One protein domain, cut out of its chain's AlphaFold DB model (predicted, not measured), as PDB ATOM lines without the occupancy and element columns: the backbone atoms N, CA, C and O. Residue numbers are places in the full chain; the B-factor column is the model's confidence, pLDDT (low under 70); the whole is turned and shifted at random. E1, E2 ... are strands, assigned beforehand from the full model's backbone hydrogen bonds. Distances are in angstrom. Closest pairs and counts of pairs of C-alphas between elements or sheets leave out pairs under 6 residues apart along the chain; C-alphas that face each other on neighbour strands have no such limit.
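What this domain is: This is residues 591 to 753 and 760 to 767 of the 984 residues of the protein "Serine/threonine kinase, putative" of Entamoeba histolytica KU27 (UniProt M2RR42). The chain winds in stacked turns, a flattened solenoid with two walls of parallel strands: E1, E2, E4, E6, E8 and E12 lie in one, E3, E5, E7, E9 and E13 in the other, and E10 and E11 bend round from the first into the second. Antiparallel E15 and E14 follow E12 at one end; the long unnamed stretch 594 to 613 lies at the other. The printed part has 171 residues with no named helix and fifteen named strands, E1 to E15 in order along the chain, in one branched, mixed, twisted sheet; the class is all strand. It is compact, with a radius of gyration of the C-alphas of 16.3 A, yet elongated, spanning 56 by 30 by 24 A.

How they stand to each other: Begin with E10, residues 691 to 705, which bends by 168 degrees at residue 697, and E11, residues 710 to 725, which bends by 164 degrees at residue 718. These neighbours are parallel, at 9 degrees, with N 694 and O 713 2.8 A apart, within hydrogen-bond range. On the other side of E10 from E11, find E8, residues 673 to 679, and E9, residues 683 to 688, both parallel to it where they pair (N 676 and O 693, 2.8 A; N 686 and O 702, 2.8 A). From E8, parallel neighbours continue through E6, residues 653 to 659, E4, residues 634 to 641, and E2, residues 614 to 617, to edge strand E1, residues 591 to 593; look at N 654 and O 675, 2.9 A, N 639 and O 656, 2.8 A, N 616 and O 638, 2.8 A, and N 592 and O 615, 2.8 A. From E9, they continue through E7, residues 664 to 668, and E5, residues 645 to 649, to edge strand E3, residues 623 to 626, with N 665 and O 685 at 2.8 A, N 646 and O 664 at 2.9 A, and N 624 and O 647 at 2.8 A. Although E4 and E5 follow each other, they are apart. On the other side of E11 from E10 are E12, residues 729 to 734, and edge strand E13, residues 739 to 742, both parallel to it (N 714 and O 732, 2.8 A; N 721 and O 739, 2.9 A). E15, residues 760 to 764, is antiparallel to E12, at 154 degrees (N 761 and O 731, 2.8 A), and to edge strand E14, residues 747 to 749, at 127 degrees (N 749 and O 762, 2.8 A).

Where its parts are: Find C-alpha 591, where E1 begins, at (-32.815, -65.820, -27.991), and C-alpha 764, where E15 ends, at (-18.188, -33.293, -2.715). E8 measures 19.7 A from first to last C-alpha, E6 16.9 A and E4 16.7 A; bent E11 measures 9.3 A.

The domain as a whole: The two C-alphas farthest apart, Tyr 604 and Ser 751, are 55.7 A apart. Residues 754 to 759 are not printed, and C-alphas 753 and 760 are 8.1 A apart across this cut. The link from E1 to E2 is long, with 20 residues. Mean pLDDT of the printed part is 80.6, with 25 residues under 70, among them 627 to 632 and 750 to 753.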
ATOM      1  N   ILE A 591     -33.302 -67.052 -27.361       90.19
ATOM      2  CA  ILE A 591     -32.815 -65.820 -27.991       90.19
ATOM      3  C   ILE A 591     -34.013 -65.006 -28.482       90.19
ATOM      4  O   ILE A 591     -34.756 -65.447 -29.357       90.19
ATOM      5  N   CYS A 592     -34.179 -63.812 -27.920       88.69
ATOM      6  CA  CYS A 592     -35.207 -62.848 -28.278       88.69
ATOM      7  C   CYS A 592     -34.583 -61.659 -29.005       88.69
ATOM      8  O   CYS A 592     -33.957 -60.802 -28.380       88.69
ATOM      9  N   SER A 593     -34.773 -61.601 -30.320       88.12
ATOM     10  CA  SER A 593     -34.332 -60.474 -31.144       88.12
ATOM     11  C   SER A 593     -35.336 -59.325 -31.062       88.12
ATOM     12  O   SER A 593     -36.523 -59.520 -31.329       88.12
ATOM     13  N   VAL A 594     -34.865 -58.135 -30.689       85.38
ATOM     14  CA  VAL A 594     -35.700 -56.927 -30.596       85.38
ATOM     15  C   VAL A 594     -35.993 -56.371 -31.992       85.38
ATOM     16  O   VAL A 594     -35.077 -56.157 -32.789       85.38
ATOM     17  N   GLU A 595     -37.263 -56.082 -32.279       83.75
ATOM     18  CA  GLU A 595     -37.678 -55.478 -33.548       83.75
ATOM     19  C   GLU A 595     -37.970 -53.979 -33.414       83.75
ATOM     20  O   GLU A 595     -38.521 -53.510 -32.417       83.75
ATOM     21  N   ASN A 596     -37.624 -53.221 -34.460       84.06
ATOM     22  CA  ASN A 596     -37.870 -51.777 -34.582       84.06
ATOM     23  C   ASN A 596     -37.291 -50.923 -33.437       84.06
ATOM     24  O   ASN A 596     -37.813 -49.848 -33.155       84.06
ATOM     25  N   GLY A 597     -36.248 -51.399 -32.746       83.50
ATOM     26  CA  GLY A 597     -35.661 -50.696 -31.599       83.50
ATOM     27  C   GLY A 597     -36.610 -50.541 -30.401       83.50
ATOM     28  O   GLY A 597     -36.356 -49.709 -29.531       83.50
ATOM     29  N   VAL A 598     -37.706 -51.310 -30.333       84.44
ATOM     30  CA  VAL A 598     -38.687 -51.227 -29.239       84.44
ATOM     31  C   VAL A 598     -38.690 -52.511 -28.421       84.44
ATOM     32  O   VAL A 598     -39.138 -53.565 -28.874       84.44
ATOM     33  N   PHE A 599     -38.242 -52.424 -27.170       83.81
ATOM     34  CA  PHE A 599     -38.309 -53.547 -26.241       83.81
ATOM     35  C   PHE A 599     -39.771 -53.810 -25.845       83.81
ATOM     36  O   PHE A 599     -40.471 -52.910 -25.375       83.81
ATOM     37  N   GLY A 600     -40.235 -55.044 -26.062       78.25
ATOM     38  CA  GLY A 600     -41.650 -55.428 -25.966       78.25
ATOM     39  C   GLY A 600     -42.306 -55.721 -27.320       78.25
ATOM     40  O   GLY A 600     -43.418 -56.258 -27.350       78.25
ATOM     41  N   ASN A 601     -41.621 -55.412 -28.427       82.56
ATOM     42  CA  ASN A 601     -41.996 -55.851 -29.765       82.56
ATOM     43  C   ASN A 601     -41.077 -56.996 -30.216       82.56
ATOM     44  O   ASN A 601     -39.894 -56.791 -30.490       82.56
ATOM     45  N   PHE A 602     -41.629 -58.207 -30.262       84.75
ATOM     46  CA  PHE A 602     -40.907 -59.413 -30.646       84.75
ATOM     47  C   PHE A 602     -41.700 -60.182 -31.693       84.75
ATOM     48  O   PHE A 602     -42.924 -60.272 -31.612       84.75
ATOM     49  N   LYS A 603     -40.980 -60.790 -32.637       80.56
ATOM     50  CA  LYS A 603     -41.569 -61.558 -33.735       80.56
ATOM     51  C   LYS A 603     -42.298 -62.823 -33.288       80.56
ATOM     52  O   LYS A 603     -43.247 -63.254 -33.936       80.56
ATOM     53  N   TYR A 604     -41.810 -63.455 -32.224       84.19
ATOM     54  CA  TYR A 604     -42.245 -64.786 -31.811       84.19
ATOM     55  C   TYR A 604     -42.789 -64.782 -30.380       84.19
ATOM     56  O   TYR A 604     -42.245 -64.109 -29.503       84.19
ATOM     57  N   HIS A 605     -43.835 -65.577 -30.141       78.31
ATOM     58  CA  HIS A 605     -44.609 -65.594 -28.892       78.31
ATOM     59  C   HIS A 605     -43.816 -66.009 -27.644       78.31
ATOM     60  O   HIS A 605     -44.194 -65.645 -26.533       78.31
ATOM     61  N   GLN A 606     -42.698 -66.730 -27.794       80.00
ATOM     62  CA  GLN A 606     -41.820 -67.060 -26.665       80.00
ATOM     63  C   GLN A 606     -41.119 -65.836 -26.047       80.00
ATOM     64  O   GLN A 606     -40.515 -65.952 -24.980       80.00
ATOM     65  N   CYS A 607     -41.189 -64.675 -26.704       84.50
ATOM     66  CA  CYS A 607     -40.574 -63.430 -26.272       84.50
ATOM     67  C   CYS A 607     -41.644 -62.391 -25.875       84.50
ATOM     68  O   CYS A 607     -42.642 -62.246 -26.581       84.50
ATOM     69  N   PRO A 608     -41.452 -61.626 -24.783       83.12
ATOM     70  CA  PRO A 608     -40.289 -61.647 -23.893       83.12
ATOM     71  C   PRO A 608     -40.275 -62.871 -22.962       83.12
ATOM     72  O   PRO A 608     -41.283 -63.201 -22.333       83.12
ATOM     73  N   CYS A 609     -39.110 -63.511 -22.841       85.50
ATOM     74  CA  CYS A 609     -38.844 -64.524 -21.817       85.50
ATOM     75  C   CYS A 609     -38.335 -63.877 -20.513       85.50
ATOM     76  O   CYS A 609     -38.066 -62.680 -20.463       85.50
ATOM     77  N   LYS A 610     -38.228 -64.644 -19.425       86.19
ATOM     78  CA  LYS A 610     -37.752 -64.142 -18.123       86.19
ATOM     79  C   LYS A 610     -36.688 -65.060 -17.527       86.19
ATOM     80  O   LYS A 610     -36.693 -66.261 -17.798       86.19
ATOM     81  N   GLY A 611     -35.805 -64.501 -16.704       85.62
ATOM     82  CA  GLY A 611     -34.754 -65.232 -15.993       85.62
ATOM     83  C   GLY A 611     -33.473 -65.498 -16.795       85.62
ATOM     84  O   GLY A 611     -33.267 -65.002 -17.901       85.62
ATOM     85  N   ASN A 612     -32.579 -66.304 -16.212       84.69
ATOM     86  CA  ASN A 612     -31.199 -66.499 -16.691       84.69
ATOM     87  C   ASN A 612     -31.082 -67.234 -18.038       84.69
ATOM     88  O   ASN A 612     -30.035 -67.180 -18.677       84.69
ATOM     89  N   GLU A 613     -32.132 -67.934 -18.454       87.94
ATOM     90  CA  GLU A 613     -32.191 -68.677 -19.718       87.94
ATOM     91  C   GLU A 613     -32.562 -67.771 -20.905       87.94
ATOM     92  O   GLU A 613     -32.418 -68.167 -22.061       87.94
ATOM     93  N   CYS A 614     -33.003 -66.541 -20.622       89.81
ATOM     94  CA  CYS A 614     -33.426 -65.556 -21.602       89.81
ATOM     95  C   CYS A 614     -32.257 -64.670 -22.050       89.81
ATOM     96  O   CYS A 614     -31.544 -64.102 -21.217       89.81
ATOM     97  N   TYR A 615     -32.074 -64.531 -23.362       91.00
ATOM     98  CA  TYR A 615     -31.045 -63.698 -23.974       91.00
ATOM     99  C   TYR A 615     -31.687 -62.738 -24.965       91.00
ATOM    100  O   TYR A 615     -32.328 -63.159 -25.924       91.00
ATOM    101  N   TYR A 616     -31.496 -61.446 -24.740       90.12
ATOM    102  CA  TYR A 616     -32.001 -60.393 -25.605       90.12
ATOM    103  C   TYR A 616     -30.903 -59.937 -26.554       90.12
ATOM    104  O   TYR A 616     -29.888 -59.392 -26.116       90.12
ATOM    105  N   ASP A 617     -31.120 -60.173 -27.844       87.94
ATOM    106  CA  ASP A 617     -30.257 -59.685 -28.912       87.94
ATOM    107  C   ASP A 617     -30.808 -58.354 -29.433       87.94
ATOM    108  O   ASP A 617     -31.927 -58.276 -29.954       87.94
ATOM    109  N   LEU A 618     -30.023 -57.295 -29.246       84.50
ATOM    110  CA  LEU A 618     -30.374 -55.941 -29.660       84.50
ATOM    111  C   LEU A 618     -30.042 -55.664 -31.134       84.50
ATOM    112  O   LEU A 618     -30.367 -54.586 -31.625       84.50
ATOM    113  N   GLY A 619     -29.400 -56.592 -31.850       80.44
ATOM    114  CA  GLY A 619     -29.014 -56.392 -33.245       80.44
ATOM    115  C   GLY A 619     -28.098 -55.177 -33.439       80.44
ATOM    116  O   GLY A 619     -27.158 -54.964 -32.675       80.44
ATOM    117  N   GLU A 620     -28.360 -54.373 -34.472       80.81
ATOM    118  CA  GLU A 620     -27.576 -53.167 -34.800       80.81
ATOM    119  C   GLU A 620     -28.169 -51.869 -34.217       80.81
ATOM    120  O   GLU A 620     -27.654 -50.772 -34.467       80.81
ATOM    121  N   TRP A 621     -29.245 -51.964 -33.432       83.38
ATOM    122  CA  TRP A 621     -29.962 -50.797 -32.922       83.38
ATOM    123  C   TRP A 621     -29.092 -49.988 -31.943       83.38
ATOM    124  O   TRP A 621     -28.540 -50.514 -30.979       83.38
ATOM    125  N   LYS A 622     -28.975 -48.679 -32.197       83.88
ATOM    126  CA  LYS A 622     -28.258 -47.716 -31.332       83.88
ATOM    127  C   LYS A 622     -29.137 -47.147 -30.220       83.88
ATOM    128  O   LYS A 622     -28.633 -46.614 -29.238       83.88
ATOM    129  N   GLU A 623     -30.448 -47.239 -30.388       85.62
ATOM    130  CA  GLU A 623     -31.438 -46.723 -29.454       85.62
ATOM    131  C   GLU A 623     -32.523 -47.777 -29.253       85.62
ATOM    132  O   GLU A 623     -33.073 -48.309 -30.217       85.62
ATOM    133  N   ILE A 624     -32.785 -48.090 -27.987       85.38
ATOM    134  CA  ILE A 624     -33.781 -49.046 -27.527       85.38
ATOM    135  C   ILE A 624     -34.772 -48.293 -26.650       85.38
ATOM    136  O   ILE A 624     -34.435 -47.802 -25.571       85.38
ATOM    137  N   THR A 625     -36.017 -48.224 -27.096       82.75
ATOM    138  CA  THR A 625     -37.101 -47.635 -26.312       82.75
ATOM    139  C   THR A 625     -37.939 -48.737 -25.693       82.75
ATOM    140  O   THR A 625     -38.390 -49.652 -26.378       82.75
ATOM    141  N   ILE A 626     -38.166 -48.661 -24.387       76.94
ATOM    142  CA  ILE A 626     -39.094 -49.560 -23.710       76.94
ATOM    143  C   ILE A 626     -40.525 -49.056 -23.923       76.94
ATOM    144  O   ILE A 626     -40.834 -47.904 -23.607       76.94
ATOM    145  N   SER A 627     -41.400 -49.914 -24.458       67.06
ATOM    146  CA  SER A 627     -42.813 -49.574 -24.668       67.06
ATOM    147  C   SER A 627     -43.551 -49.382 -23.335       67.06
ATOM    148  O   SER A 627     -43.540 -50.263 -22.474       67.06
ATOM    149  N   SER A 628     -44.238 -48.245 -23.185       57.59
ATOM    150  CA  SER A 628     -45.047 -47.908 -22.005       57.59
ATOM    151  C   SER A 628     -46.396 -48.635 -21.944       57.59
ATOM    152  O   SER A 628     -47.042 -48.618 -20.903       57.59
ATOM    153  N   GLU A 629     -46.838 -49.270 -23.034       57.25
ATOM    154  CA  GLU A 629     -48.173 -49.882 -23.135       57.25
ATOM    155  C   GLU A 629     -48.254 -51.312 -22.565       57.25
ATOM    156  O   GLU A 629     -49.352 -51.848 -22.436       57.25
ATOM    157  N   LYS A 630     -47.121 -51.951 -22.224       53.62
ATOM    158  CA  LYS A 630     -47.067 -53.388 -21.868       53.62
ATOM    159  C   LYS A 630     -46.312 -53.744 -20.566       53.62
ATOM    160  O   LYS A 630     -45.823 -54.858 -20.443       53.62
ATOM    161  N   GLU A 631     -46.219 -52.835 -19.589       56.44
ATOM    162  CA  GLU A 631     -45.576 -53.091 -18.273       56.44
ATOM    163  C   GLU A 631     -44.102 -53.577 -18.327       56.44
ATOM    164  O   GLU A 631     -43.683 -54.408 -17.520       56.44
ATOM    165  N   TYR A 632     -43.270 -53.079 -19.252       60.50
ATOM    166  CA  TYR A 632     -41.885 -53.569 -19.404       60.50
ATOM    167  C   TYR A 632     -40.788 -52.599 -18.971       60.50
ATOM    168  O   TYR A 632     -39.729 -52.591 -19.579       60.50
ATOM    169  N   ASP A 633     -40.946 -51.824 -17.899       71.19
ATOM    170  CA  ASP A 633     -39.832 -50.981 -17.426       71.19
ATOM    171  C   ASP A 633     -38.635 -51.784 -16.854       71.19
ATOM    172  O   ASP A 633     -37.573 -51.220 -16.584       71.19
ATOM    173  N   MET A 634     -38.762 -53.110 -16.729       80.44
ATOM    174  CA  MET A 634     -37.705 -54.035 -16.317       80.44
ATOM    175  C   MET A 634     -37.359 -55.035 -17.430       80.44
ATOM    176  O   MET A 634     -38.218 -55.792 -17.884       80.44
ATOM    177  N   ILE A 635     -36.079 -55.112 -17.803       86.69
ATOM    178  CA  ILE A 635     -35.539 -56.154 -18.685       86.69
ATOM    179  C   ILE A 635     -35.036 -57.315 -17.825       86.69
ATOM    180  O   ILE A 635     -33.949 -57.246 -17.245       86.69
ATOM    181  N   ASP A 636     -35.826 -58.386 -17.756       86.75
ATOM    182  CA  ASP A 636     -35.475 -59.597 -17.015       86.75
ATOM    183  C   ASP A 636     -34.855 -60.675 -17.916       86.75
ATOM    184  O   ASP A 636     -35.543 -61.535 -18.461       86.75
ATOM    185  N   GLY A 637     -33.540 -60.595 -18.111       88.44
ATOM    186  CA  GLY A 637     -32.743 -61.554 -18.876       88.44
ATOM    187  C   GLY A 637     -31.320 -61.047 -19.117       88.44
ATOM    188  O   GLY A 637     -30.917 -60.016 -18.573       88.44
ATOM    189  N   ASN A 638     -30.557 -61.769 -19.937       89.81
ATOM    190  CA  ASN A 638     -29.211 -61.383 -20.353       89.81
ATOM    191  C   ASN A 638     -29.274 -60.541 -21.628       89.81
ATOM    192  O   ASN A 638     -29.589 -61.049 -22.700       89.81
ATOM    193  N   VAL A 639     -28.953 -59.258 -21.529       89.75
ATOM    194  CA  VAL A 639     -28.858 -58.367 -22.685       89.75
ATOM    195  C   VAL A 639     -27.481 -58.517 -23.315       89.75
ATOM    196  O   VAL A 639     -26.469 -58.270 -22.656       89.75
ATOM    197  N   ILE A 640     -27.449 -58.910 -24.587       86.38
ATOM    198  CA  ILE A 640     -26.219 -59.012 -25.369       86.38
ATOM    199  C   ILE A 640     -26.006 -57.682 -26.090       86.38
ATOM    200  O   ILE A 640     -26.795 -57.288 -26.947       86.38
ATOM    201  N   ILE A 641     -24.924 -56.992 -25.738       81.38
ATOM    202  CA  ILE A 641     -24.524 -55.733 -26.361       81.38
ATOM    203  C   ILE A 641     -23.445 -55.997 -27.410       81.38
ATOM    204  O   ILE A 641     -22.346 -56.469 -27.113       81.38
ATOM    205  N   THR A 642     -23.775 -55.650 -28.648       79.62
ATOM    206  CA  THR A 642     -22.895 -55.719 -29.822       79.62
ATOM    207  C   THR A 642     -22.442 -54.331 -30.282       79.62
ATOM    208  O   THR A 642     -21.354 -54.194 -30.838       79.62
ATOM    209  N   ASN A 643     -23.242 -53.290 -30.026       79.62
ATOM    210  CA  ASN A 643     -22.947 -51.912 -30.412       79.62
ATOM    211  C   ASN A 643     -22.120 -51.183 -29.339       79.62
ATOM    212  O   ASN A 643     -22.333 -51.355 -28.140       79.62
ATOM    213  N   SER A 644     -21.187 -50.333 -29.768       82.12
ATOM    214  CA  SER A 644     -20.340 -49.548 -28.866       82.12
ATOM    215  C   SER A 644     -21.069 -48.372 -28.220       82.12
ATOM    216  O   SER A 644     -20.593 -47.867 -27.210       82.12
ATOM    217  N   ASN A 645     -22.210 -47.935 -28.762       86.12
ATOM    218  CA  ASN A 645     -23.035 -46.882 -28.170       86.12
ATOM    219  C   ASN A 645     -24.508 -47.294 -28.215       86.12
ATOM    220  O   ASN A 645     -25.053 -47.484 -29.303       86.12
ATOM    221  N   ILE A 646     -25.137 -47.427 -27.045       87.62
ATOM    222  CA  ILE A 646     -26.546 -47.815 -26.912       87.62
ATOM    223  C   ILE A 646     -27.255 -46.873 -25.949       87.62
ATOM    224  O   ILE A 646     -26.763 -46.598 -24.856       87.62
ATOM    225  N   ILE A 647     -28.438 -46.417 -26.344       88.44
ATOM    226  CA  ILE A 647     -29.338 -45.617 -25.518       88.44
ATOM    227  C   ILE A 647     -30.528 -46.489 -25.114       88.44
ATOM    228  O   ILE A 647     -31.197 -47.034 -25.984       88.44
ATOM    229  N   PHE A 648     -30.813 -46.609 -23.818       87.81
ATOM    230  CA  PHE A 648     -32.060 -47.177 -23.307       87.81
ATOM    231  C   PHE A 648     -32.959 -46.058 -22.794       87.81
ATOM    232  O   PHE A 648     -32.592 -45.347 -21.856       87.81
ATOM    233  N   ASN A 649     -34.154 -45.936 -23.365       85.62
ATOM    234  CA  ASN A 649     -35.182 -45.009 -22.901       85.62
ATOM    235  C   ASN A 649     -36.250 -45.746 -22.080       85.62
ATOM    236  O   ASN A 649     -36.656 -46.852 -22.437       85.62
ATOM    237  N   ASN A 650     -36.744 -45.098 -21.023       81.38
ATOM    238  CA  ASN A 650     -37.800 -45.583 -20.125       81.38
ATOM    239  C   ASN A 650     -37.454 -46.878 -19.366       81.38
ATOM    240  O   ASN A 650     -38.331 -47.695 -19.094       81.38
ATOM    241  N   VAL A 651     -36.182 -47.065 -18.993       83.06
ATOM    242  CA  VAL A 651     -35.716 -48.252 -18.255       83.06
ATOM    243  C   VAL A 651     -35.616 -48.020 -16.747       83.06
ATOM    244  O   VAL A 651     -35.081 -47.010 -16.289       83.06
ATOM    245  N   ARG A 652     -36.126 -48.979 -15.966       83.69
ATOM    246  CA  ARG A 652     -36.003 -49.076 -14.503       83.69
ATOM    247  C   ARG A 652     -34.952 -50.092 -14.077       83.69
ATOM    248  O   ARG A 652     -34.211 -49.842 -13.130       83.69
ATOM    249  N   SER A 653     -34.866 -51.245 -14.737       85.88
ATOM    250  CA  SER A 653     -33.832 -52.227 -14.398       85.88
ATOM    251  C   SER A 653     -33.435 -53.146 -15.542       85.88
ATOM    252  O   SER A 653     -34.257 -53.462 -16.397       85.88
ATOM    253  N   ILE A 654     -32.200 -53.647 -15.489       88.50
ATOM    254  CA  ILE A 654     -31.665 -54.664 -16.401       88.50
ATOM    255  C   ILE A 654     -30.997 -55.773 -15.574       88.50
ATOM    256  O   ILE A 654     -30.025 -55.517 -14.856       88.50
ATOM    257  N   SER A 655     -31.515 -57.002 -15.672       88.31
ATOM    258  CA  SER A 655     -31.082 -58.147 -14.850       88.31
ATOM    259  C   SER A 655     -29.648 -58.601 -15.107       88.31
ATOM    260  O   SER A 655     -29.029 -59.141 -14.193       88.31
ATOM    261  N   SER A 656     -29.130 -58.449 -16.329       89.06
ATOM    262  CA  SER A 656     -27.763 -58.835 -16.697       89.06
ATOM    263  C   SER A 656     -27.374 -58.210 -18.037       89.06
ATOM    264  O   SER A 656     -28.137 -58.284 -18.999       89.06
ATOM    265  N   ILE A 657     -26.185 -57.614 -18.114       88.31
ATOM    266  CA  ILE A 657     -25.584 -57.112 -19.354       88.31
ATOM    267  C   ILE A 657     -24.299 -57.878 -19.635       88.31
ATOM    268  O   ILE A 657     -23.404 -57.935 -18.787       88.31
ATOM    269  N   GLN A 658     -24.203 -58.404 -20.852       86.50
ATOM    270  CA  GLN A 658     -23.017 -59.046 -21.400       86.50
ATOM    271  C   GLN A 658     -22.578 -58.278 -22.648       86.50
ATOM    272  O   GLN A 658     -23.388 -57.957 -23.515       86.50
ATOM    273  N   SER A 659     -21.287 -57.974 -22.743       82.12
ATOM    274  CA  SER A 659     -20.714 -57.244 -23.874       82.12
ATOM    275  C   SER A 659     -19.349 -57.816 -24.225       82.12
ATOM    276  O   SER A 659     -18.537 -58.054 -23.328       82.12
ATOM    277  N   ASN A 660     -19.098 -57.973 -25.527       76.69
ATOM    278  CA  ASN A 660     -17.781 -58.307 -26.081       76.69
ATOM    279  C   ASN A 660     -17.009 -57.061 -26.557       76.69
ATOM    280  O   ASN A 660     -15.817 -57.145 -26.855       76.69
ATOM    281  N   VAL A 661     -17.679 -55.909 -26.628       81.25
ATOM    282  CA  VAL A 661     -17.094 -54.595 -26.935       81.25
ATOM    283  C   VAL A 661     -16.962 -53.765 -25.654       81.25
ATOM    284  O   VAL A 661     -17.425 -54.198 -24.603       81.25
ATOM    285  N   ILE A 662     -16.340 -52.584 -25.728       81.88
ATOM    286  CA  ILE A 662     -16.383 -51.558 -24.669       81.88
ATOM    287  C   ILE A 662     -17.596 -50.667 -24.972       81.88
ATOM    288  O   ILE A 662     -17.500 -49.840 -25.885       81.88
ATOM    289  N   PRO A 663     -18.748 -50.842 -24.299       82.56
ATOM    290  CA  PRO A 663     -19.944 -50.100 -24.650       82.56
ATOM    291  C   PRO A 663     -20.052 -48.808 -23.836       82.56
ATOM    292  O   PRO A 663     -19.679 -48.742 -22.660       82.56
ATOM    293  N   THR A 664     -20.637 -47.795 -24.461       88.00
ATOM    294  CA  THR A 664     -21.209 -46.624 -23.804       88.00
ATOM    295  C   THR A 664     -22.716 -46.796 -23.755       88.00
ATOM    296  O   THR A 664     -23.382 -46.808 -24.788       88.00
ATOM    297  N   ILE A 665     -23.245 -46.952 -22.547       89.06
ATOM    298  CA  ILE A 665     -24.662 -47.171 -22.290       89.06
ATOM    299  C   ILE A 665     -25.237 -45.892 -21.698       89.06
ATOM    300  O   ILE A 665     -24.895 -45.511 -20.577       89.06
ATOM    301  N   GLN A 666     -26.114 -45.235 -22.447       89.25
ATOM    302  CA  GLN A 666     -26.905 -44.123 -21.947       89.25
ATOM    303  C   GLN A 666     -28.255 -44.635 -21.453       89.25
ATOM    304  O   GLN A 666     -28.946 -45.369 -22.152       89.25
ATOM    305  N   LEU A 667     -28.634 -44.236 -20.248       86.81
ATOM    306  CA  LEU A 667     -29.857 -44.660 -19.587       86.81
ATOM    307  C   LEU A 667     -30.704 -43.429 -19.302       86.81
ATOM    308  O   LEU A 667     -30.334 -42.583 -18.485       86.81
ATOM    309  N   ASN A 668     -31.841 -43.351 -19.979       82.56
ATOM    310  CA  ASN A 668     -32.805 -42.278 -19.836       82.56
ATOM    311  C   ASN A 668     -34.096 -42.844 -19.241       82.56
ATOM    312  O   ASN A 668     -34.594 -43.890 -19.657       82.56
ATOM    313  N   GLY A 669     -34.692 -42.129 -18.299       73.19
ATOM    314  CA  GLY A 669     -36.037 -42.438 -17.816       73.19
ATOM    315  C   GLY A 669     -36.442 -41.546 -16.650       73.19
ATOM    316  O   GLY A 669     -35.685 -40.664 -16.247       73.19
ATOM    317  N   ASN A 670     -37.634 -41.807 -16.117       68.88
ATOM    318  CA  ASN A 670     -38.284 -40.958 -15.115       68.88
ATOM    319  C   ASN A 670     -38.258 -41.554 -13.698       68.88
ATOM    320  O   ASN A 670     -38.853 -40.985 -12.787       68.88
ATOM    321  N   ASN A 671     -37.613 -42.709 -13.512       67.44
ATOM    322  CA  ASN A 671     -37.547 -43.374 -12.217       67.44
ATOM    323  C   ASN A 671     -36.492 -42.734 -11.305       67.44
ATOM    324  O   ASN A 671     -35.559 -42.058 -11.745       67.44
ATOM    325  N   ASP A 672     -36.633 -42.954  -9.997       73.06
ATOM    326  CA  ASP A 672     -35.674 -42.413  -9.041       73.06
ATOM    327  C   ASP A 672     -34.328 -43.136  -9.087       73.06
ATOM    328  O   ASP A 672     -33.302 -42.459  -8.968       73.06
ATOM    329  N   ILE A 673     -34.328 -44.466  -9.266       79.81
ATOM    330  CA  ILE A 673     -33.153 -45.355  -9.282       79.81
ATOM    331  C   ILE A 673     -33.263 -46.364 -10.442       79.81
ATOM    332  O   ILE A 673     -34.296 -47.021 -10.576       79.81
ATOM    333  N   ILE A 674     -32.177 -46.551 -11.205       84.81
ATOM    334  CA  ILE A 674     -32.003 -47.635 -12.189       84.81
ATOM    335  C   ILE A 674     -31.100 -48.723 -11.612       84.81
ATOM    336  O   ILE A 674     -29.991 -48.422 -11.174       84.81
ATOM    337  N   SER A 675     -31.535 -49.984 -11.663       87.00
ATOM    338  CA  SER A 675     -30.732 -51.138 -11.231       87.00
ATOM    339  C   SER A 675     -30.170 -51.928 -12.410       87.00
ATOM    340  O   SER A 675     -30.927 -52.376 -13.266       87.00
ATOM    341  N   ILE A 676     -28.860 -52.162 -12.439       88.94
ATOM    342  CA  ILE A 676     -28.178 -52.888 -13.517       88.94
ATOM    343  C   ILE A 676     -27.224 -53.906 -12.919       88.94
ATOM    344  O   ILE A 676     -26.445 -53.591 -12.018       88.94
ATOM    345  N   LYS A 677     -27.233 -55.119 -13.463       89.38
ATOM    346  CA  LYS A 677     -26.175 -56.095 -13.211       89.38
ATOM    347  C   LYS A 677     -25.263 -56.214 -14.426       89.38
ATOM    348  O   LYS A 677     -25.728 -56.481 -15.529       89.38
ATOM    349  N   ILE A 678     -23.966 -56.039 -14.223       87.81
ATOM    350  CA  ILE A 678     -22.938 -56.109 -15.257       87.81
ATOM    351  C   ILE A 678     -22.194 -57.433 -15.107       87.81
ATOM    352  O   ILE A 678     -21.786 -57.794 -14.006       87.81
ATOM    353  N   ASN A 679     -22.012 -58.162 -16.203       84.94
ATOM    354  CA  ASN A 679     -21.176 -59.353 -16.221       84.94
ATOM    355  C   ASN A 679     -20.366 -59.388 -17.521       84.94
ATOM    356  O   ASN A 679     -20.803 -59.921 -18.541       84.94
ATOM    357  N   THR A 680     -19.199 -58.752 -17.501       83.00
ATOM    358  CA  THR A 680     -18.294 -58.661 -18.655       83.00
ATOM    359  C   THR A 680     -16.847 -58.647 -18.179       83.00
ATOM    360  O   THR A 680     -16.573 -58.345 -17.029       83.00
ATOM    361  N   ASN A 681     -15.901 -58.982 -19.050       83.31
ATOM    362  CA  ASN A 681     -14.468 -58.857 -18.777       83.31
ATOM    363  C   ASN A 681     -13.871 -57.569 -19.368       83.31
ATOM    364  O   ASN A 681     -12.660 -57.497 -19.562       83.31
ATOM    365  N   LYS A 682     -14.717 -56.594 -19.721       86.00
ATOM    366  CA  LYS A 682     -14.333 -55.311 -20.319       86.00
ATOM    367  C   LYS A 682     -14.701 -54.143 -19.419       86.00
ATOM    368  O   LYS A 682     -15.530 -54.261 -18.522       86.00
ATOM    369  N   THR A 683     -14.115 -52.989 -19.709       87.44
ATOM    370  CA  THR A 683     -14.565 -51.721 -19.133       87.44
ATOM    371  C   THR A 683     -15.911 -51.299 -19.736       87.44
ATOM    372  O   THR A 683     -16.114 -51.430 -20.944       87.44
ATOM    373  N   MET A 684     -16.827 -50.771 -18.919       87.44
ATOM    374  CA  MET A 684     -18.117 -50.223 -19.370       87.44
ATOM    375  C   MET A 684     -18.246 -48.732 -19.050       87.44
ATOM    376  O   MET A 684     -17.930 -48.313 -17.937       87.44
ATOM    377  N   ASN A 685     -18.777 -47.943 -19.987       89.75
ATOM    378  CA  ASN A 685     -19.110 -46.535 -19.764       89.75
ATOM    379  C   ASN A 685     -20.624 -46.387 -19.570       89.75
ATOM    380  O   ASN A 685     -21.400 -46.775 -20.439       89.75
ATOM    381  N   ILE A 686     -21.058 -45.815 -18.449       90.00
ATOM    382  CA  ILE A 686     -22.474 -45.649 -18.102       90.00
ATOM    383  C   ILE A 686     -22.782 -44.165 -17.953       90.00
ATOM    384  O   ILE A 686     -22.170 -43.473 -17.140       90.00
ATOM    385  N   ILE A 687     -23.759 -43.686 -18.717       89.44
ATOM    386  CA  ILE A 687     -24.278 -42.321 -18.647       89.44
ATOM    387  C   ILE A 687     -25.723 -42.402 -18.163       89.44
ATOM    388  O   ILE A 687     -26.537 -43.075 -18.786       89.44
ATOM    389  N   SER A 688     -26.064 -41.727 -17.067       86.81
ATOM    390  CA  SER A 688     -27.435 -41.742 -16.537       86.81
ATOM    391  C   SER A 688     -27.885 -40.368 -16.045       86.81
ATOM    392  O   SER A 688     -27.092 -39.579 -15.518       86.81
ATOM    393  N   ASN A 689     -29.176 -40.084 -16.200       83.19
ATOM    394  CA  ASN A 689     -29.858 -38.945 -15.577       83.19
ATOM    395  C   ASN A 689     -30.606 -39.325 -14.279       83.19
ATOM    396  O   ASN A 689     -31.281 -38.482 -13.691       83.19
ATOM    397  N   GLN A 690     -30.470 -40.570 -13.810       83.69
ATOM    398  CA  GLN A 690     -31.122 -41.113 -12.610       83.69
ATOM    399  C   GLN A 690     -30.099 -41.520 -11.534       83.69
ATOM    400  O   GLN A 690     -28.886 -41.478 -11.759       83.69
ATOM    401  N   ASN A 691     -30.580 -41.929 -10.350       86.44
ATOM    402  CA  ASN A 691     -29.721 -42.633  -9.394       86.44
ATOM    403  C   ASN A 691     -29.393 -44.022  -9.955       86.44
ATOM    404  O   ASN A 691     -30.195 -44.602 -10.685       86.44
ATOM    405  N   ILE A 692     -28.229 -44.566  -9.618       88.62
ATOM    406  CA  ILE A 692     -27.733 -45.806 -10.217       88.62
ATOM    407  C   ILE A 692     -27.471 -46.824  -9.113       88.62
ATOM    408  O   ILE A 692     -26.811 -46.515  -8.127       88.62
ATOM    409  N   TYR A 693     -27.954 -48.043  -9.300       89.75
ATOM    410  CA  TYR A 693     -27.548 -49.219  -8.548       89.75
ATOM    411  C   TYR A 693     -26.862 -50.190  -9.516       89.75
ATOM    412  O   TYR A 693     -27.497 -50.711 -10.430       89.75
ATOM    413  N   LEU A 694     -25.561 -50.409  -9.347       90.44
ATOM    414  CA  LEU A 694     -24.759 -51.327 -10.147       90.44
ATOM    415  C   LEU A 694     -24.413 -52.561  -9.326       90.44
ATOM    416  O   LEU A 694     -24.001 -52.451  -8.175       90.44
ATOM    417  N   SER A 695     -24.536 -53.734  -9.935       88.81
ATOM    418  CA  SER A 695     -24.159 -55.016  -9.340       88.81
ATOM    419  C   SER A 695     -23.350 -55.881 -10.315       88.81
ATOM    420  O   SER A 695     -23.460 -55.684 -11.520       88.81
ATOM    421  N   GLY A 696     -22.567 -56.853  -9.840       87.50
ATOM    422  CA  GLY A 696     -21.923 -57.860 -10.705       87.50
ATOM    423  C   GLY A 696     -20.399 -57.762 -10.776       87.50
ATOM    424  O   GLY A 696     -19.768 -57.585  -9.735       87.50
ATOM    425  N   SER A 697     -19.808 -57.962 -11.960       86.44
ATOM    426  CA  SER A 697     -18.352 -57.944 -12.155       86.44
ATOM    427  C   SER A 697     -17.908 -57.407 -13.519       86.44
ATOM    428  O   SER A 697     -18.481 -57.790 -14.545       86.44
ATOM    429  N   ALA A 698     -16.870 -56.561 -13.523       87.06
ATOM    430  CA  ALA A 698     -16.210 -56.055 -14.730       87.06
ATOM    431  C   ALA A 698     -14.739 -55.663 -14.502       87.06
ATOM    432  O   ALA A 698     -14.350 -55.376 -13.374       87.06
ATOM    433  N   GLU A 699     -13.942 -55.587 -15.578       86.50
ATOM    434  CA  GLU A 699     -12.567 -55.036 -15.536       86.50
ATOM    435  C   GLU A 699     -12.588 -53.585 -15.023       86.50
ATOM    436  O   GLU A 699     -11.786 -53.179 -14.188       86.50
ATOM    437  N   GLY A 700     -13.575 -52.797 -15.451       87.00
ATOM    438  CA  GLY A 700     -13.788 -51.469 -14.895       87.00
ATOM    439  C   GLY A 700     -15.146 -50.881 -15.239       87.00
ATOM    440  O   GLY A 700     -15.832 -51.324 -16.162       87.00
ATOM    441  N   VAL A 701     -15.547 -49.853 -14.499       89.12
ATOM    442  CA  VAL A 701     -16.753 -49.082 -14.802       89.12
ATOM    443  C   VAL A 701     -16.464 -47.590 -14.725       89.12
ATOM    444  O   VAL A 701     -15.890 -47.111 -13.754       89.12
ATOM    445  N   SER A 702     -16.862 -46.856 -15.760       88.94
ATOM    446  CA  SER A 702     -16.799 -45.400 -15.832       88.94
ATOM    447  C   SER A 702     -18.216 -44.845 -15.785       88.94
ATOM    448  O   SER A 702     -19.024 -45.130 -16.667       88.94
ATOM    449  N   ILE A 703     -18.543 -44.078 -14.747       88.94
ATOM    450  CA  ILE A 703     -19.908 -43.605 -14.498       88.94
ATOM    451  C   ILE A 703     -19.963 -42.088 -14.639       88.94
ATOM    452  O   ILE A 703     -19.253 -41.362 -13.938       88.94
ATOM    453  N   LYS A 704     -20.865 -41.607 -15.497       87.00
ATOM    454  CA  LYS A 704     -21.237 -40.200 -15.630       87.00
ATOM    455  C   LYS A 704     -22.698 -40.016 -15.233       87.00
ATOM    456  O   LYS A 704     -23.592 -40.521 -15.909       87.00
ATOM    457  N   THR A 705     -22.953 -39.267 -14.161       81.56
ATOM    458  CA  THR A 705     -24.321 -38.874 -13.785       81.56
ATOM    459  C   THR A 705     -24.543 -37.383 -13.995       81.56
ATOM    460  O   THR A 705     -23.673 -36.561 -13.702       81.56
ATOM    461  N   THR A 706     -25.714 -37.038 -14.523       76.62
ATOM    462  CA  THR A 706     -26.176 -35.649 -14.682       76.62
ATOM    463  C   THR A 706     -27.201 -35.244 -13.617       76.62
ATOM    464  O   THR A 706     -27.618 -34.087 -13.587       76.62
ATOM    465  N   LYS A 707     -27.588 -36.161 -12.713       77.88
ATOM    466  CA  LYS A 707     -28.548 -35.895 -11.633       77.88
ATOM    467  C   LYS A 707     -27.885 -35.083 -10.520       77.88
ATOM    468  O   LYS A 707     -26.884 -35.504  -9.941       77.88
ATOM    469  N   ASN A 708     -28.463 -33.928 -10.198       74.94
ATOM    470  CA  ASN A 708     -28.070 -33.162  -9.018       74.94
ATOM    471  C   ASN A 708     -28.526 -33.902  -7.746       74.94
ATOM    472  O   ASN A 708     -29.649 -34.405  -7.711       74.94
ATOM    473  N   ASN A 709     -27.678 -33.983  -6.713       74.44
ATOM    474  CA  ASN A 709     -27.907 -34.802  -5.511       74.44
ATOM    475  C   ASN A 709     -28.181 -36.286  -5.821       74.44
ATOM    476  O   ASN A 709     -29.046 -36.915  -5.207       74.44
ATOM    477  N   GLY A 710     -27.444 -36.846  -6.782       76.25
ATOM    478  CA  GLY A 710     -27.565 -38.247  -7.166       76.25
ATOM    479  C   GLY A 710     -27.108 -39.223  -6.074       76.25
ATOM    480  O   GLY A 710     -26.370 -38.882  -5.144       76.25
ATOM    481  N   ASN A 711     -27.514 -40.481  -6.220       84.69
ATOM    482  CA  ASN A 711     -26.999 -41.613  -5.457       84.69
ATOM    483  C   ASN A 711     -26.492 -42.691  -6.425       84.69
ATOM    484  O   ASN A 711     -27.212 -43.084  -7.346       84.69
ATOM    485  N   ILE A 712     -25.259 -43.149  -6.225       87.81
ATOM    486  CA  ILE A 712     -24.648 -44.253  -6.964       87.81
ATOM    487  C   ILE A 712     -24.310 -45.337  -5.946       87.81
ATOM    488  O   ILE A 712     -23.485 -45.125  -5.063       87.81
ATOM    489  N   ASN A 713     -24.927 -46.502  -6.067       87.19
ATOM    490  CA  ASN A 713     -24.586 -47.674  -5.280       87.19
ATOM    491  C   ASN A 713     -23.906 -48.704  -6.184       87.19
ATOM    492  O   ASN A 713     -24.424 -49.003  -7.256       87.19
ATOM    493  N   ILE A 714     -22.751 -49.219  -5.778       86.62
ATOM    494  CA  ILE A 714     -21.951 -50.179  -6.535       86.62
ATOM    495  C   ILE A 714     -21.679 -51.375  -5.636       86.62
ATOM    496  O   ILE A 714     -21.011 -51.260  -4.611       86.62
ATOM    497  N   VAL A 715     -22.174 -52.531  -6.052       84.19
ATOM    498  CA  VAL A 715     -22.067 -53.800  -5.336       84.19
ATOM    499  C   VAL A 715     -21.365 -54.815  -6.244       84.19
ATOM    500  O   VAL A 715     -21.685 -54.928  -7.425       84.19
ATOM    501  N   GLY A 716     -20.410 -55.584  -5.732       79.31
ATOM    502  CA  GLY A 716     -19.690 -56.590  -6.531       79.31
ATOM    503  C   GLY A 716     -18.324 -56.136  -7.049       79.31
ATOM    504  O   GLY A 716     -17.820 -55.100  -6.633       79.31
ATOM    505  N   VAL A 717     -17.696 -56.950  -7.900       82.56
ATOM    506  CA  VAL A 717     -16.239 -56.963  -8.113       82.56
ATOM    507  C   VAL A 717     -15.825 -56.166  -9.349       82.56
ATOM    508  O   VAL A 717     -16.026 -56.608 -10.477       82.56
ATOM    509  N   TYR A 718     -15.194 -55.016  -9.130       85.44
ATOM    510  CA  TYR A 718     -14.662 -54.164 -10.197       85.44
ATOM    511  C   TYR A 718     -13.200 -53.830  -9.920       85.44
ATOM    512  O   TYR A 718     -12.903 -53.343  -8.826       85.44
ATOM    513  N   ASP A 719     -12.292 -54.035 -10.876       82.69
ATOM    514  CA  ASP A 719     -10.876 -53.711 -10.637       82.69
ATOM    515  C   ASP A 719     -10.682 -52.187 -10.549       82.69
ATOM    516  O   ASP A 719      -9.975 -51.686  -9.668       82.69
ATOM    517  N   GLN A 720     -11.380 -51.439 -11.414       84.62
ATOM    518  CA  GLN A 720     -11.351 -49.974 -11.450       84.62
ATOM    519  C   GLN A 720     -12.754 -49.354 -11.505       84.62
ATOM    520  O   GLN A 720     -13.594 -49.727 -12.322       84.62
ATOM    521  N   ILE A 721     -12.995 -48.348 -10.664       86.38
ATOM    522  CA  ILE A 721     -14.230 -47.558 -10.654       86.38
ATOM    523  C   ILE A 721     -13.865 -46.099 -10.941       86.38
ATOM    524  O   ILE A 721     -13.359 -45.392 -10.073       86.38
ATOM    525  N   GLY A 722     -14.123 -45.649 -12.166       85.00
ATOM    526  CA  GLY A 722     -13.969 -44.260 -12.584       85.00
ATOM    527  C   GLY A 722     -15.283 -43.501 -12.441       85.00
ATOM    528  O   GLY A 722     -16.327 -43.935 -12.927       85.00
ATOM    529  N   VAL A 723     -15.247 -42.347 -11.785       82.12
ATOM    530  CA  VAL A 723     -16.456 -41.569 -11.509       82.12
ATOM    531  C   VAL A 723     -16.283 -40.128 -11.996       82.12
ATOM    532  O   VAL A 723     -15.392 -39.401 -11.552       82.12
ATOM    533  N   ASN A 724     -17.139 -39.709 -12.932       80.38
ATOM    534  CA  ASN A 724     -17.155 -38.370 -13.517       80.38
ATOM    535  C   ASN A 724     -18.483 -37.672 -13.175       80.38
ATOM    536  O   ASN A 724     -19.518 -37.923 -13.792       80.38
ATOM    537  N   ILE A 725     -18.457 -36.814 -12.152       75.50
ATOM    538  CA  ILE A 725     -19.649 -36.168 -11.585       75.50
ATOM    539  C   ILE A 725     -19.424 -34.665 -11.426       75.50
ATOM    540  O   ILE A 725     -18.399 -34.251 -10.890       75.50
ATOM    541  N   SER A 726     -20.385 -33.850 -11.863       68.62
ATOM    542  CA  SER A 726     -20.326 -32.380 -11.768       68.62
ATOM    543  C   SER A 726     -21.112 -31.789 -10.586       68.62
ATOM    544  O   SER A 726     -21.019 -30.596 -10.330       68.62
ATOM    545  N   TYR A 727     -21.876 -32.611  -9.862       72.56
ATOM    546  CA  TYR A 727     -22.733 -32.222  -8.736       72.56
ATOM    547  C   TYR A 727     -22.450 -33.073  -7.494       72.56
ATOM    548  O   TYR A 727     -21.808 -34.117  -7.579       72.56
ATOM    549  N   THR A 728     -22.948 -32.668  -6.328       73.69
ATOM    550  CA  THR A 728     -22.838 -33.481  -5.108       73.69
ATOM    551  C   THR A 728     -23.584 -34.808  -5.285       73.69
ATOM    552  O   THR A 728     -24.764 -34.806  -5.620       73.69
ATOM    553  N   THR A 729     -22.914 -35.938  -5.048       76.31
ATOM    554  CA  THR A 729     -23.479 -37.289  -5.224       76.31
ATOM    555  C   THR A 729     -23.006 -38.190  -4.092       76.31
ATOM    556  O   THR A 729     -21.846 -38.142  -3.687       76.31
ATOM    557  N   THR A 730     -23.896 -39.018  -3.556       80.31
ATOM    558  CA  THR A 730     -23.506 -40.035  -2.569       80.31
ATOM    559  C   THR A 730     -23.095 -41.301  -3.304       80.31
ATOM    560  O   THR A 730     -23.827 -41.749  -4.183       80.31
ATOM    561  N   ILE A 731     -21.936 -41.865  -2.967       80.81
ATOM    562  CA  ILE A 731     -21.412 -43.079  -3.590       80.81
ATOM    563  C   ILE A 731     -21.297 -44.154  -2.507       80.81
ATOM    564  O   ILE A 731     -20.590 -44.008  -1.516       80.81
ATOM    565  N   THR A 732     -22.026 -45.245  -2.667       79.06
ATOM    566  CA  THR A 732     -21.912 -46.414  -1.793       79.06
ATOM    567  C   THR A 732     -21.157 -47.490  -2.557       79.06
ATOM    568  O   THR A 732     -21.522 -47.781  -3.694       79.06
ATOM    569  N   ILE A 733     -20.084 -48.029  -1.978       76.94
ATOM    570  CA  ILE A 733     -19.273 -49.081  -2.601       76.94
ATOM    571  C   ILE A 733     -19.226 -50.256  -1.635       76.94
ATOM    572  O   ILE A 733     -18.541 -50.215  -0.618       76.94
ATOM    573  N   GLU A 734     -19.945 -51.317  -1.965       73.94
ATOM    574  CA  GLU A 734     -20.011 -52.553  -1.187       73.94
ATOM    575  C   GLU A 734     -19.158 -53.623  -1.888       73.94
ATOM    576  O   GLU A 734     -19.667 -54.616  -2.411       73.94
ATOM    577  N   ASN A 735     -17.843 -53.384  -1.964       65.31
ATOM    578  CA  ASN A 735     -16.871 -54.322  -2.534       65.31
ATOM    579  C   ASN A 735     -15.582 -54.396  -1.700       65.31
ATOM    580  O   ASN A 735     -15.151 -53.400  -1.120       65.31
ATOM    581  N   GLY A 736     -14.924 -55.557  -1.694       57.25
ATOM    582  CA  GLY A 736     -13.556 -55.712  -1.209       57.25
ATOM    583  C   GLY A 736     -12.555 -55.517  -2.352       57.25
ATOM    584  O   GLY A 736     -12.560 -56.298  -3.297       57.25
ATOM    585  N   ASN A 737     -11.666 -54.524  -2.235       66.88
ATOM    586  CA  ASN A 737     -10.466 -54.305  -3.068       66.88
ATOM    587  C   ASN A 737     -10.585 -53.527  -4.403       66.88
ATOM    588  O   ASN A 737      -9.614 -53.517  -5.155       66.88
ATOM    589  N   SER A 738     -11.679 -52.815  -4.701       73.19
ATOM    590  CA  SER A 738     -11.706 -51.897  -5.865       73.19
ATOM    591  C   SER A 738     -10.854 -50.645  -5.655       73.19
ATOM    592  O   SER A 738     -10.873 -50.073  -4.562       73.19
ATOM    593  N   ILE A 739     -10.212 -50.159  -6.724       77.75
ATOM    594  CA  ILE A 739      -9.643 -48.805  -6.788       77.75
ATOM    595  C   ILE A 739     -10.700 -47.866  -7.372       77.75
ATOM    596  O   ILE A 739     -11.121 -48.032  -8.518       77.75
ATOM    597  N   ALA A 740     -11.123 -46.869  -6.598       80.19
ATOM    598  CA  ALA A 740     -12.030 -45.824  -7.051       80.19
ATOM    599  C   ALA A 740     -11.256 -44.530  -7.327       80.19
ATOM    600  O   ALA A 740     -10.476 -44.079  -6.485       80.19
ATOM    601  N   SER A 741     -11.486 -43.921  -8.488       81.00
ATOM    602  CA  SER A 741     -10.846 -42.676  -8.911       81.00
ATOM    603  C   SER A 741     -11.864 -41.636  -9.383       81.00
ATOM    604  O   SER A 741     -12.916 -41.957  -9.944       81.00
ATOM    605  N   ILE A 742     -11.545 -40.363  -9.142       77.75
ATOM    606  CA  ILE A 742     -12.340 -39.213  -9.588       77.75
ATOM    607  C   ILE A 742     -11.496 -38.303 -10.474       77.75
ATOM    608  O   ILE A 742     -10.407 -37.882 -10.082       77.75
ATOM    609  N   ASN A 743     -12.071 -37.904 -11.610       67.00
ATOM    610  CA  ASN A 743     -11.402 -37.089 -12.629       67.00
ATOM    611  C   ASN A 743     -11.939 -35.639 -12.743       67.00
ATOM    612  O   ASN A 743     -11.656 -34.976 -13.734       67.00
ATOM    613  N   ASN A 744     -12.713 -35.137 -11.768       67.88
ATOM    614  CA  ASN A 744     -13.320 -33.783 -11.784       67.88
ATOM    615  C   ASN A 744     -12.754 -32.839 -10.717       67.88
ATOM    616  O   ASN A 744     -11.894 -33.242  -9.958       67.88
ATOM    617  N   GLN A 745     -13.214 -31.582 -10.620       63.41
ATOM    618  CA  GLN A 745     -12.657 -30.579  -9.691       63.41
ATOM    619  C   GLN A 745     -12.762 -30.945  -8.189       63.41
ATOM    620  O   GLN A 745     -11.858 -30.586  -7.442       63.41
ATOM    621  N   GLY A 746     -13.772 -31.709  -7.751       68.81
ATOM    622  CA  GLY A 746     -13.917 -32.213  -6.363       68.81
ATOM    623  C   GLY A 746     -13.369 -33.629  -6.110       68.81
ATOM    624  O   GLY A 746     -12.832 -34.258  -7.016       68.81
ATOM    625  N   GLY A 747     -13.572 -34.187  -4.914       74.50
ATOM    626  CA  GLY A 747     -13.069 -35.512  -4.513       74.50
ATOM    627  C   GLY A 747     -13.996 -36.278  -3.558       74.50
ATOM    628  O   GLY A 747     -15.085 -35.826  -3.206       74.50
ATOM    629  N   PHE A 748     -13.566 -37.462  -3.130       78.56
ATOM    630  CA  PHE A 748     -14.216 -38.242  -2.081       78.56
ATOM    631  C   PHE A 748     -14.013 -37.549  -0.720       78.56
ATOM    632  O   PHE A 748     -12.887 -37.236  -0.315       78.56
ATOM    633  N   ASP A 749     -15.110 -37.280  -0.022       73.88
ATOM    634  CA  ASP A 749     -15.141 -36.742   1.333       73.88
ATOM    635  C   ASP A 749     -15.140 -37.890   2.353       73.88
ATOM    636  O   ASP A 749     -16.067 -38.701   2.411       73.88
ATOM    637  N   ILE A 750     -14.069 -37.939   3.146       68.62
ATOM    638  CA  ILE A 750     -13.805 -38.940   4.192       68.62
ATOM    639  C   ILE A 750     -13.919 -38.353   5.612       68.62
ATOM    640  O   ILE A 750     -13.716 -39.067   6.594       68.62
ATOM    641  N   SER A 751     -14.231 -37.055   5.741       56.78
ATOM    642  CA  SER A 751     -14.191 -36.314   7.015       56.78
ATOM    643  C   SER A 751     -15.276 -36.731   8.019       56.78
ATOM    644  O   SER A 751     -15.120 -36.517   9.218       56.78
ATOM    645  N   ASN A 752     -16.334 -37.405   7.551       51.34
ATOM    646  CA  ASN A 752     -17.496 -37.831   8.340       51.34
ATOM    647  C   ASN A 752     -17.698 -39.360   8.374       51.34
ATOM    648  O   ASN A 752     -18.829 -39.841   8.476       51.34
ATOM    649  N   ASN A 753     -16.613 -40.145   8.356       50.66
ATOM    650  CA  ASN A 753     -16.662 -41.614   8.477       50.66
ATOM    651  C   ASN A 753     -17.325 -42.143   9.777       50.66
ATOM    652  O   ASN A 753     -17.438 -43.353   9.949       50.66
ATOM    653  N   LYS A 760     -19.721 -46.321   2.791       68.12
ATOM    654  CA  LYS A 760     -20.300 -45.153   2.114       68.12
ATOM    655  C   LYS A 760     -19.317 -43.996   2.050       68.12
ATOM    656  O   LYS A 760     -18.724 -43.628   3.057       68.12
ATOM    657  N   VAL A 761     -19.208 -43.387   0.873       73.38
ATOM    658  CA  VAL A 761     -18.318 -42.256   0.604       73.38
ATOM    659  C   VAL A 761     -19.090 -41.185  -0.147       73.38
ATOM    660  O   VAL A 761     -19.760 -41.437  -1.145       73.38
ATOM    661  N   ARG A 762     -19.025 -39.944   0.321       73.44
ATOM    662  CA  ARG A 762     -19.708 -38.846  -0.359       73.44
ATOM    663  C   ARG A 762     -18.758 -38.194  -1.352       73.44
ATOM    664  O   ARG A 762     -17.638 -37.860  -0.990       73.44
ATOM    665  N   TYR A 763     -19.199 -37.969  -2.584       75.56
ATOM    666  CA  TYR A 763     -18.518 -37.028  -3.464       75.56
ATOM    667  C   TYR A 763     -18.941 -35.603  -3.105       75.56
ATOM    668  O   TYR A 763     -20.137 -35.304  -3.020       75.56
ATOM    669  N   SER A 764     -17.964 -34.721  -2.921       68.88
ATOM    670  CA  SER A 764     -18.188 -33.293  -2.715       68.88
ATOM    671  C   SER A 764     -17.171 -32.484  -3.515       68.88
ATOM    672  O   SER A 764     -16.042 -32.927  -3.722       68.88
ATOM    673  N   ILE A 765     -17.554 -31.269  -3.914       67.62
ATOM    674  CA  ILE A 765     -16.616 -30.279  -4.466       67.62
ATOM    675  C   ILE A 765     -15.492 -30.009  -3.449       67.62
ATOM    676  O   ILE A 765     -14.333 -29.892  -3.833       67.62
ATOM    677  N   ASP A 766     -15.822 -30.043  -2.155       64.88
ATOM    678  CA  ASP A 766     -14.874 -29.873  -1.047       64.88
ATOM    679  C   ASP A 766     -14.124 -31.162  -0.666       64.88
ATOM    680  O   ASP A 766     -13.198 -31.139   0.152       64.88
ATOM    681  N   GLY A 767     -14.533 -32.307  -1.223       69.44
ATOM    682  CA  GLY A 767     -13.910 -33.597  -0.954       69.44
ATOM    683  C   GLY A 767     -12.497 -33.644  -1.531       69.44
ATOM    684  O   GLY A 767     -12.219 -33.111  -2.603       69.44
TER     685      GLY A 767